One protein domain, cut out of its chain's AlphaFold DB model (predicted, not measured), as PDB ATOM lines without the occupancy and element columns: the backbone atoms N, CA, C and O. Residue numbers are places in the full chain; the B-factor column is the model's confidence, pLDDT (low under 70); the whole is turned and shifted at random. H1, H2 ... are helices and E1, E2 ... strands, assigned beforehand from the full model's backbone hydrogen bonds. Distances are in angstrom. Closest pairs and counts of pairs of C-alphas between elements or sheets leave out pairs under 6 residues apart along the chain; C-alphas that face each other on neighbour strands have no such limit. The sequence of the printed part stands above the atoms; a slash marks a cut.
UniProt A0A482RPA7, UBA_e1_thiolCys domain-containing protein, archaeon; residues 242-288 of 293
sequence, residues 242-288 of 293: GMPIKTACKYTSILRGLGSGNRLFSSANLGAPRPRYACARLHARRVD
ATOM      1  N   GLY A 242     219.842 231.930 133.170       85.62
ATOM      2  CA  GLY A 242     220.049 232.754 131.978       85.62
ATOM      3  C   GLY A 242     218.759 233.086 131.227       85.62
ATOM      4  O   GLY A 242     218.809 233.449 130.053       85.62
ATOM      5  N   MET A 243     217.589 232.962 131.867       85.00
ATOM      6  CA  MET A 243     216.331 233.305 131.212       85.00
ATOM      7  C   MET A 243     216.252 234.821 130.966       85.00
ATOM      8  O   MET A 243     216.665 235.611 131.821       85.00
ATOM      9  N   PRO A 244     215.681 235.262 129.832       80.25
ATOM     10  CA  PRO A 244     215.536 236.681 129.531       80.25
ATOM     11  C   PRO A 244     214.700 237.393 130.602       80.25
ATOM     12  O   PRO A 244     213.496 237.164 130.733       80.25
ATOM     13  N   ILE A 245     215.341 238.301 131.348       78.81
ATOM     14  CA  ILE A 245     214.756 238.992 132.512       78.81
ATOM     15  C   ILE A 245     213.433 239.674 132.146       78.81
ATOM     16  O   ILE A 245     212.457 239.551 132.873       78.81
ATOM     17  N   LYS A 246     213.364 240.339 130.985       74.19
ATOM     18  CA  LYS A 246     212.180 241.104 130.549       74.19
ATOM     19  C   LYS A 246     210.916 240.254 130.374       74.19
ATOM     20  O   LYS A 246     209.819 240.787 130.506       74.19
ATOM     21  N   THR A 247     211.057 238.973 130.046       74.38
ATOM     22  CA  THR A 247     209.928 238.083 129.735       74.38
ATOM     23  C   THR A 247     209.695 237.035 130.819       74.38
ATOM     24  O   THR A 247     208.553 236.641 131.046       74.38
ATOM     25  N   ALA A 248     210.755 236.579 131.493       77.25
ATOM     26  CA  ALA A 248     210.678 235.519 132.494       77.25
ATOM     27  C   ALA A 248     210.392 236.041 133.912       77.25
ATOM     28  O   ALA A 248     209.676 235.379 134.675       77.25
ATOM     29  N   CYS A 249     210.925 237.217 134.260       82.88
ATOM     30  CA  CYS A 249     210.754 237.796 135.587       82.88
ATOM     31  C   CYS A 249     209.493 238.662 135.662       82.88
ATOM     32  O   CYS A 249     209.167 239.414 134.738       82.88
ATOM     33  N   LYS A 250     208.764 238.544 136.774       86.75
ATOM     34  CA  LYS A 250     207.479 239.221 136.983       86.75
ATOM     35  C   LYS A 250     207.424 239.865 138.363       86.75
ATOM     36  O   LYS A 250     207.942 239.323 139.331       86.75
ATOM     37  N   TYR A 251     206.742 241.003 138.457       86.81
ATOM     38  CA  TYR A 251     206.335 241.566 139.738       86.81
ATOM     39  C   TYR A 251     205.166 240.756 140.283       86.81
ATOM     40  O   TYR A 251     204.109 240.708 139.655       86.81
ATOM     41  N   THR A 252     205.354 240.139 141.446       87.75
ATOM     42  CA  THR A 252     204.306 239.373 142.123       87.75
ATOM     43  C   THR A 252     203.829 240.136 143.351       87.75
ATOM     44  O   THR A 252     204.614 240.440 144.245       87.75
ATOM     45  N   SER A 253     202.534 240.436 143.398       87.31
ATOM     46  CA  SER A 253     201.878 241.099 144.526       87.31
ATOM     47  C   SER A 253     200.978 240.111 145.261       87.31
ATOM     48  O   SER A 253     200.147 239.441 144.641       87.31
ATOM     49  N   ILE A 254     201.117 240.053 146.586       87.50
ATOM     50  CA  ILE A 254     200.281 239.231 147.471       87.50
ATOM     51  C   ILE A 254     199.026 240.033 147.834       87.50
ATOM     52  O   ILE A 254     199.122 241.135 148.381       87.50
ATOM     53  N   LEU A 255     197.845 239.502 147.520       87.44
ATOM     54  CA  LEU A 255     196.564 240.142 147.820       87.44
ATOM     55  C   LEU A 255     196.019 239.637 149.166       87.44
ATOM     56  O   LEU A 255     196.152 238.461 149.491       87.44
ATOM     57  N   ARG A 256     195.367 240.512 149.949       80.56
ATOM     58  CA  ARG A 256     194.712 240.122 151.222       80.56
ATOM     59  C   ARG A 256     193.438 239.295 151.034       80.56
ATOM     60  O   ARG A 256     193.000 238.644 151.973       80.56
ATOM     61  N   GLY A 257     192.827 239.362 149.858       81.12
ATOM     62  CA  GLY A 257     191.601 238.649 149.519       81.12
ATOM     63  C   GLY A 257     191.615 238.227 148.057       81.12
ATOM     64  O   GLY A 257     192.485 238.650 147.291       81.12
ATOM     65  N   LEU A 258     190.652 237.390 147.680       77.56
ATOM     66  CA  LEU A 258     190.504 236.905 146.311       77.56
ATOM     67  C   LEU A 258     190.219 238.095 145.385       77.56
ATOM     68  O   LEU A 258     189.178 238.742 145.482       77.56
ATOM     69  N   GLY A 259     191.181 238.415 144.519       69.19
ATOM     70  CA  GLY A 259     191.028 239.477 143.529       69.19
ATOM     71  C   GLY A 259     190.073 239.084 142.399       69.19
ATOM     72  O   GLY A 259     189.557 237.965 142.348       69.19
ATOM     73  N   SER A 260     189.892 239.987 141.431       62.19
ATOM     74  CA  SER A 260     189.143 239.707 140.200       62.19
ATOM     75  C   SER A 260     189.730 238.476 139.488       62.19
ATOM     76  O   SER A 260     190.841 238.524 138.944       62.19
ATOM     77  N   GLY A 261     188.994 237.365 139.529       70.75
ATOM     78  CA  GLY A 261     189.408 236.070 138.980       70.75
ATOM     79  C   GLY A 261     189.895 235.037 140.002       70.75
ATOM     80  O   GLY A 261     190.652 234.156 139.615       70.75
ATOM     81  N   ASN A 262     189.502 235.136 141.278       78.75
ATOM     82  CA  ASN A 262     189.769 234.122 142.314       78.75
ATOM     83  C   ASN A 262     191.269 233.834 142.550       78.75
ATOM     84  O   ASN A 262     191.661 232.738 142.942       78.75
ATOM     85  N   ARG A 263     192.126 234.827 142.280       80.88
ATOM     86  CA  ARG A 263     193.585 234.732 142.426       80.88
ATOM     87  C   ARG A 263     194.044 235.453 143.691       80.88
ATOM     88  O   ARG A 263     193.669 236.602 143.915       80.88
ATOM     89  N   LEU A 264     194.887 234.781 144.475       83.25
ATOM     90  CA  LEU A 264     195.576 235.328 145.658       83.25
ATOM     91  C   LEU A 264     196.863 236.082 145.296       83.25
ATOM     92  O   LEU A 264     197.281 236.996 146.005       83.25
ATOM     93  N   PHE A 265     197.468 235.722 144.165       86.44
ATOM     94  CA  PHE A 265     198.688 236.335 143.658       86.44
ATOM     95  C   PHE A 265     198.397 237.027 142.331       86.44
ATOM     96  O   PHE A 265     197.828 236.431 141.412       86.44
ATOM     97  N   SER A 266     198.793 238.291 142.226       84.69
ATOM     98  CA  SER A 266     198.754 239.037 140.971       84.69
ATOM     99  C   SER A 266     200.164 239.115 140.407       84.69
ATOM    100  O   SER A 266     201.078 239.522 141.120       84.69
ATOM    101  N   SER A 267     200.341 238.714 139.147       82.81
ATOM    102  CA  SER A 267     201.621 238.846 138.446       82.81
ATOM    103  C   SER A 267     201.521 239.923 137.370       82.81
ATOM    104  O   SER A 267     200.564 239.949 136.594       82.81
ATOM    105  N   ALA A 268     202.507 240.813 137.329       84.62
ATOM    106  CA  ALA A 268     202.646 241.869 136.336       84.62
ATOM    107  C   ALA A 268     204.018 241.778 135.663       84.62
ATOM    108  O   ALA A 268     205.018 241.447 136.300       84.62
ATOM    109  N   ASN A 269     204.074 242.075 134.367       83.56
ATOM    110  CA  ASN A 269     205.340 242.089 133.640       83.56
ATOM    111  C   ASN A 269     206.208 243.274 134.085       83.56
ATOM    112  O   ASN A 269     205.698 244.324 134.488       83.56
ATOM    113  N   LEU A 270     207.526 243.104 133.991       81.56
ATOM    114  CA  LEU A 270     208.483 244.168 134.275       81.56
ATOM    115  C   LEU A 270     208.277 245.337 133.301       81.56
ATOM    116  O   LEU A 270     208.317 245.170 132.081       81.56
ATOM    117  N   GLY A 271     208.058 246.531 133.848       77.12
ATOM    118  CA  GLY A 271     207.979 247.756 133.057       77.12
ATOM    119  C   GLY A 271     209.356 248.185 132.548       77.12
ATOM    120  O   GLY A 271     210.370 247.974 133.213       77.12
ATOM    121  N   ALA A 272     209.395 248.830 131.380       75.38
ATOM    122  CA  ALA A 272     210.617 249.459 130.893       75.38
ATOM    123  C   ALA A 272     211.077 250.581 131.851       75.38
ATOM    124  O   ALA A 272     210.232 251.280 132.432       75.38
ATOM    125  N   PRO A 273     212.397 250.781 132.023       74.19
ATOM    126  CA  PRO A 273     212.918 251.847 132.866       74.19
ATOM    127  C   PRO A 273     212.454 253.204 132.342       74.19
ATOM    128  O   PRO A 273     212.549 253.513 131.154       74.19
ATOM    129  N   ARG A 274     211.918 254.019 133.247       77.56
ATOM    130  CA  ARG A 274     211.354 255.320 132.900       77.56
ATOM    131  C   ARG A 274     212.464 256.381 132.823       77.56
ATOM    132  O   ARG A 274     213.268 256.476 133.751       77.56
ATOM    133  N   PRO A 275     212.467 257.254 131.799       68.25
ATOM    134  CA  PRO A 275     213.572 258.179 131.521       68.25
ATOM    135  C   PRO A 275     213.762 259.300 132.560       68.25
ATOM    136  O   PRO A 275     214.802 259.946 132.577       68.25
ATOM    137  N   ARG A 276     212.785 259.535 133.446       75.00
ATOM    138  CA  ARG A 276     212.857 260.563 134.506       75.00
ATOM    139  C   ARG A 276     213.464 260.075 135.829       75.00
ATOM    140  O   ARG A 276     213.563 260.859 136.765       75.00
ATOM    141  N   TYR A 277     213.827 258.798 135.931       73.50
ATOM    142  CA  TYR A 277     214.306 258.198 137.179       73.50
ATOM    143  C   TYR A 277     215.817 257.975 137.144       73.50
ATOM    144  O   TYR A 277     216.420 257.919 136.076       73.50
ATOM    145  N   ALA A 278     216.430 257.816 138.321       73.06
ATOM    146  CA  ALA A 278     217.883 257.696 138.490       73.06
ATOM    147  C   ALA A 278     218.540 256.629 137.583       73.06
ATOM    148  O   ALA A 278     219.681 256.785 137.155       73.06
ATOM    149  N   CYS A 279     217.803 255.576 137.220       66.25
ATOM    150  CA  CYS A 279     218.264 254.505 136.335       66.25
ATOM    151  C   CYS A 279     218.356 254.885 134.841       66.25
ATOM    152  O   CYS A 279     218.985 254.157 134.071       66.25
ATOM    153  N   ALA A 280     217.789 256.017 134.414       60.25
ATOM    154  CA  ALA A 280     217.751 256.424 133.008       60.25
ATOM    155  C   ALA A 280     219.147 256.679 132.413       60.25
ATOM    156  O   ALA A 280     219.421 256.283 131.282       60.25
ATOM    157  N   ARG A 281     220.060 257.268 133.200       56.59
ATOM    158  CA  ARG A 281     221.437 257.572 132.761       56.59
ATOM    159  C   ARG A 281     222.298 256.321 132.556       56.59
ATOM    160  O   ARG A 281     223.185 256.325 131.711       56.59
ATOM    161  N   LEU A 282     222.036 255.255 133.314       56.09
ATOM    162  CA  LEU A 282     222.784 253.994 133.239       56.09
ATOM    163  C   LEU A 282     222.271 253.075 132.128       56.09
ATOM    164  O   LEU A 282     223.059 252.342 131.534       56.09
ATOM    165  N   HIS A 283     220.972 253.124 131.817       53.06
ATOM    166  CA  HIS A 283     220.416 252.308 130.741       53.06
ATOM    167  C   HIS A 283     220.833 252.823 129.359       53.06
ATOM    168  O   HIS A 283     221.225 252.019 128.521       53.06
ATOM    169  N   ALA A 284     220.878 254.147 129.167       50.31
ATOM    170  CA  ALA A 284     221.378 254.757 127.932       50.31
ATOM    171  C   ALA A 284     222.837 254.377 127.612       50.31
ATOM    172  O   ALA A 284     223.198 254.300 126.450       50.31
ATOM    173  N   ARG A 285     223.668 254.090 128.629       48.06
ATOM    174  CA  ARG A 285     225.076 253.697 128.437       48.06
ATOM    175  C   ARG A 285     225.303 252.200 128.202       48.06
ATOM    176  O   ARG A 285     226.362 251.840 127.712       48.06
ATOM    177  N   ARG A 286     224.365 251.323 128.584       48.31
ATOM    178  CA  ARG A 286     224.536 249.856 128.484       48.31
ATOM    179  C   ARG A 286     223.912 249.228 127.242       48.31
ATOM    180  O   ARG A 286     224.238 248.083 126.947       48.31
ATOM    181  N   VAL A 287     223.024 249.930 126.537       46.72
ATOM    182  CA  VAL A 287     222.432 249.412 125.288       46.72
ATOM    183  C   VAL A 287     223.478 249.333 124.161       46.72
ATOM    184  O   VAL A 287     223.338 248.481 123.293       46.72
ATOM    185  N   ASP A 288     224.579 250.089 124.251       39.34
ATOM    186  CA  ASP A 288     225.636 250.116 123.227       39.34
ATOM    187  C   ASP A 288     226.833 249.178 123.489       39.34
ATOM    188  O   ASP A 288     227.742 249.114 122.666       39.34
TER     189      ASP A 288
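AT A GLANCE: This is residues 242 to 288 of the 293 residues of the protein "UBA_e1_thiolCys domain-containing protein" of archaeon (UniProt A0A482RPA7). What is the shape? A two-stranded hairpin, E1 and E2, forms one end of a flat, extended model, with short H1 near its open end and a strung-out link to H2 at the other end. What builds it? The printed part has 47 residues, under half in named elements: H1, E1, E2, H2, mixed helices and strands, the sheet antiparallel. The radius of gyration of the C-alphas is 15.1 A, the spans 43 by 27 by 12 A.

IN THESE COORDINATES: Where does it begin? H1, residues 245 to 248, 5.4 A long, begins at C-alpha (214.756, 238.992, 132.512). What follows? E1 is residues 250 to 254, 12.7 A; E2, 265 to 269, 13.3 A; H2, 280 to 286, 10.5 A, ending at C-alpha (224.536, 249.856, 128.484).

HOW THE PARTS SIT: How do strands pair? Hairpin E1 and E2 is antiparallel, 156 degrees; N 251 and O 268, 2.8 A, are within hydrogen-bond range. And the helices? The closest C-alphas of H1 and E2, Thr 247 and Asn 269, are 7.2 A apart; H2 is apart from H1 and E1. In H2, 2 of 3 O i to N i+4 pairs are within range; H1 is too short for one.

THE WHOLE: How large? The farthest C-alphas, Gly 257 and Asp 288, are 44.5 A apart. Any cut or doubt? The printed part has no cut and no long link; pLDDT is under 70 at residues 259 to 260, 275 and 279 to 288.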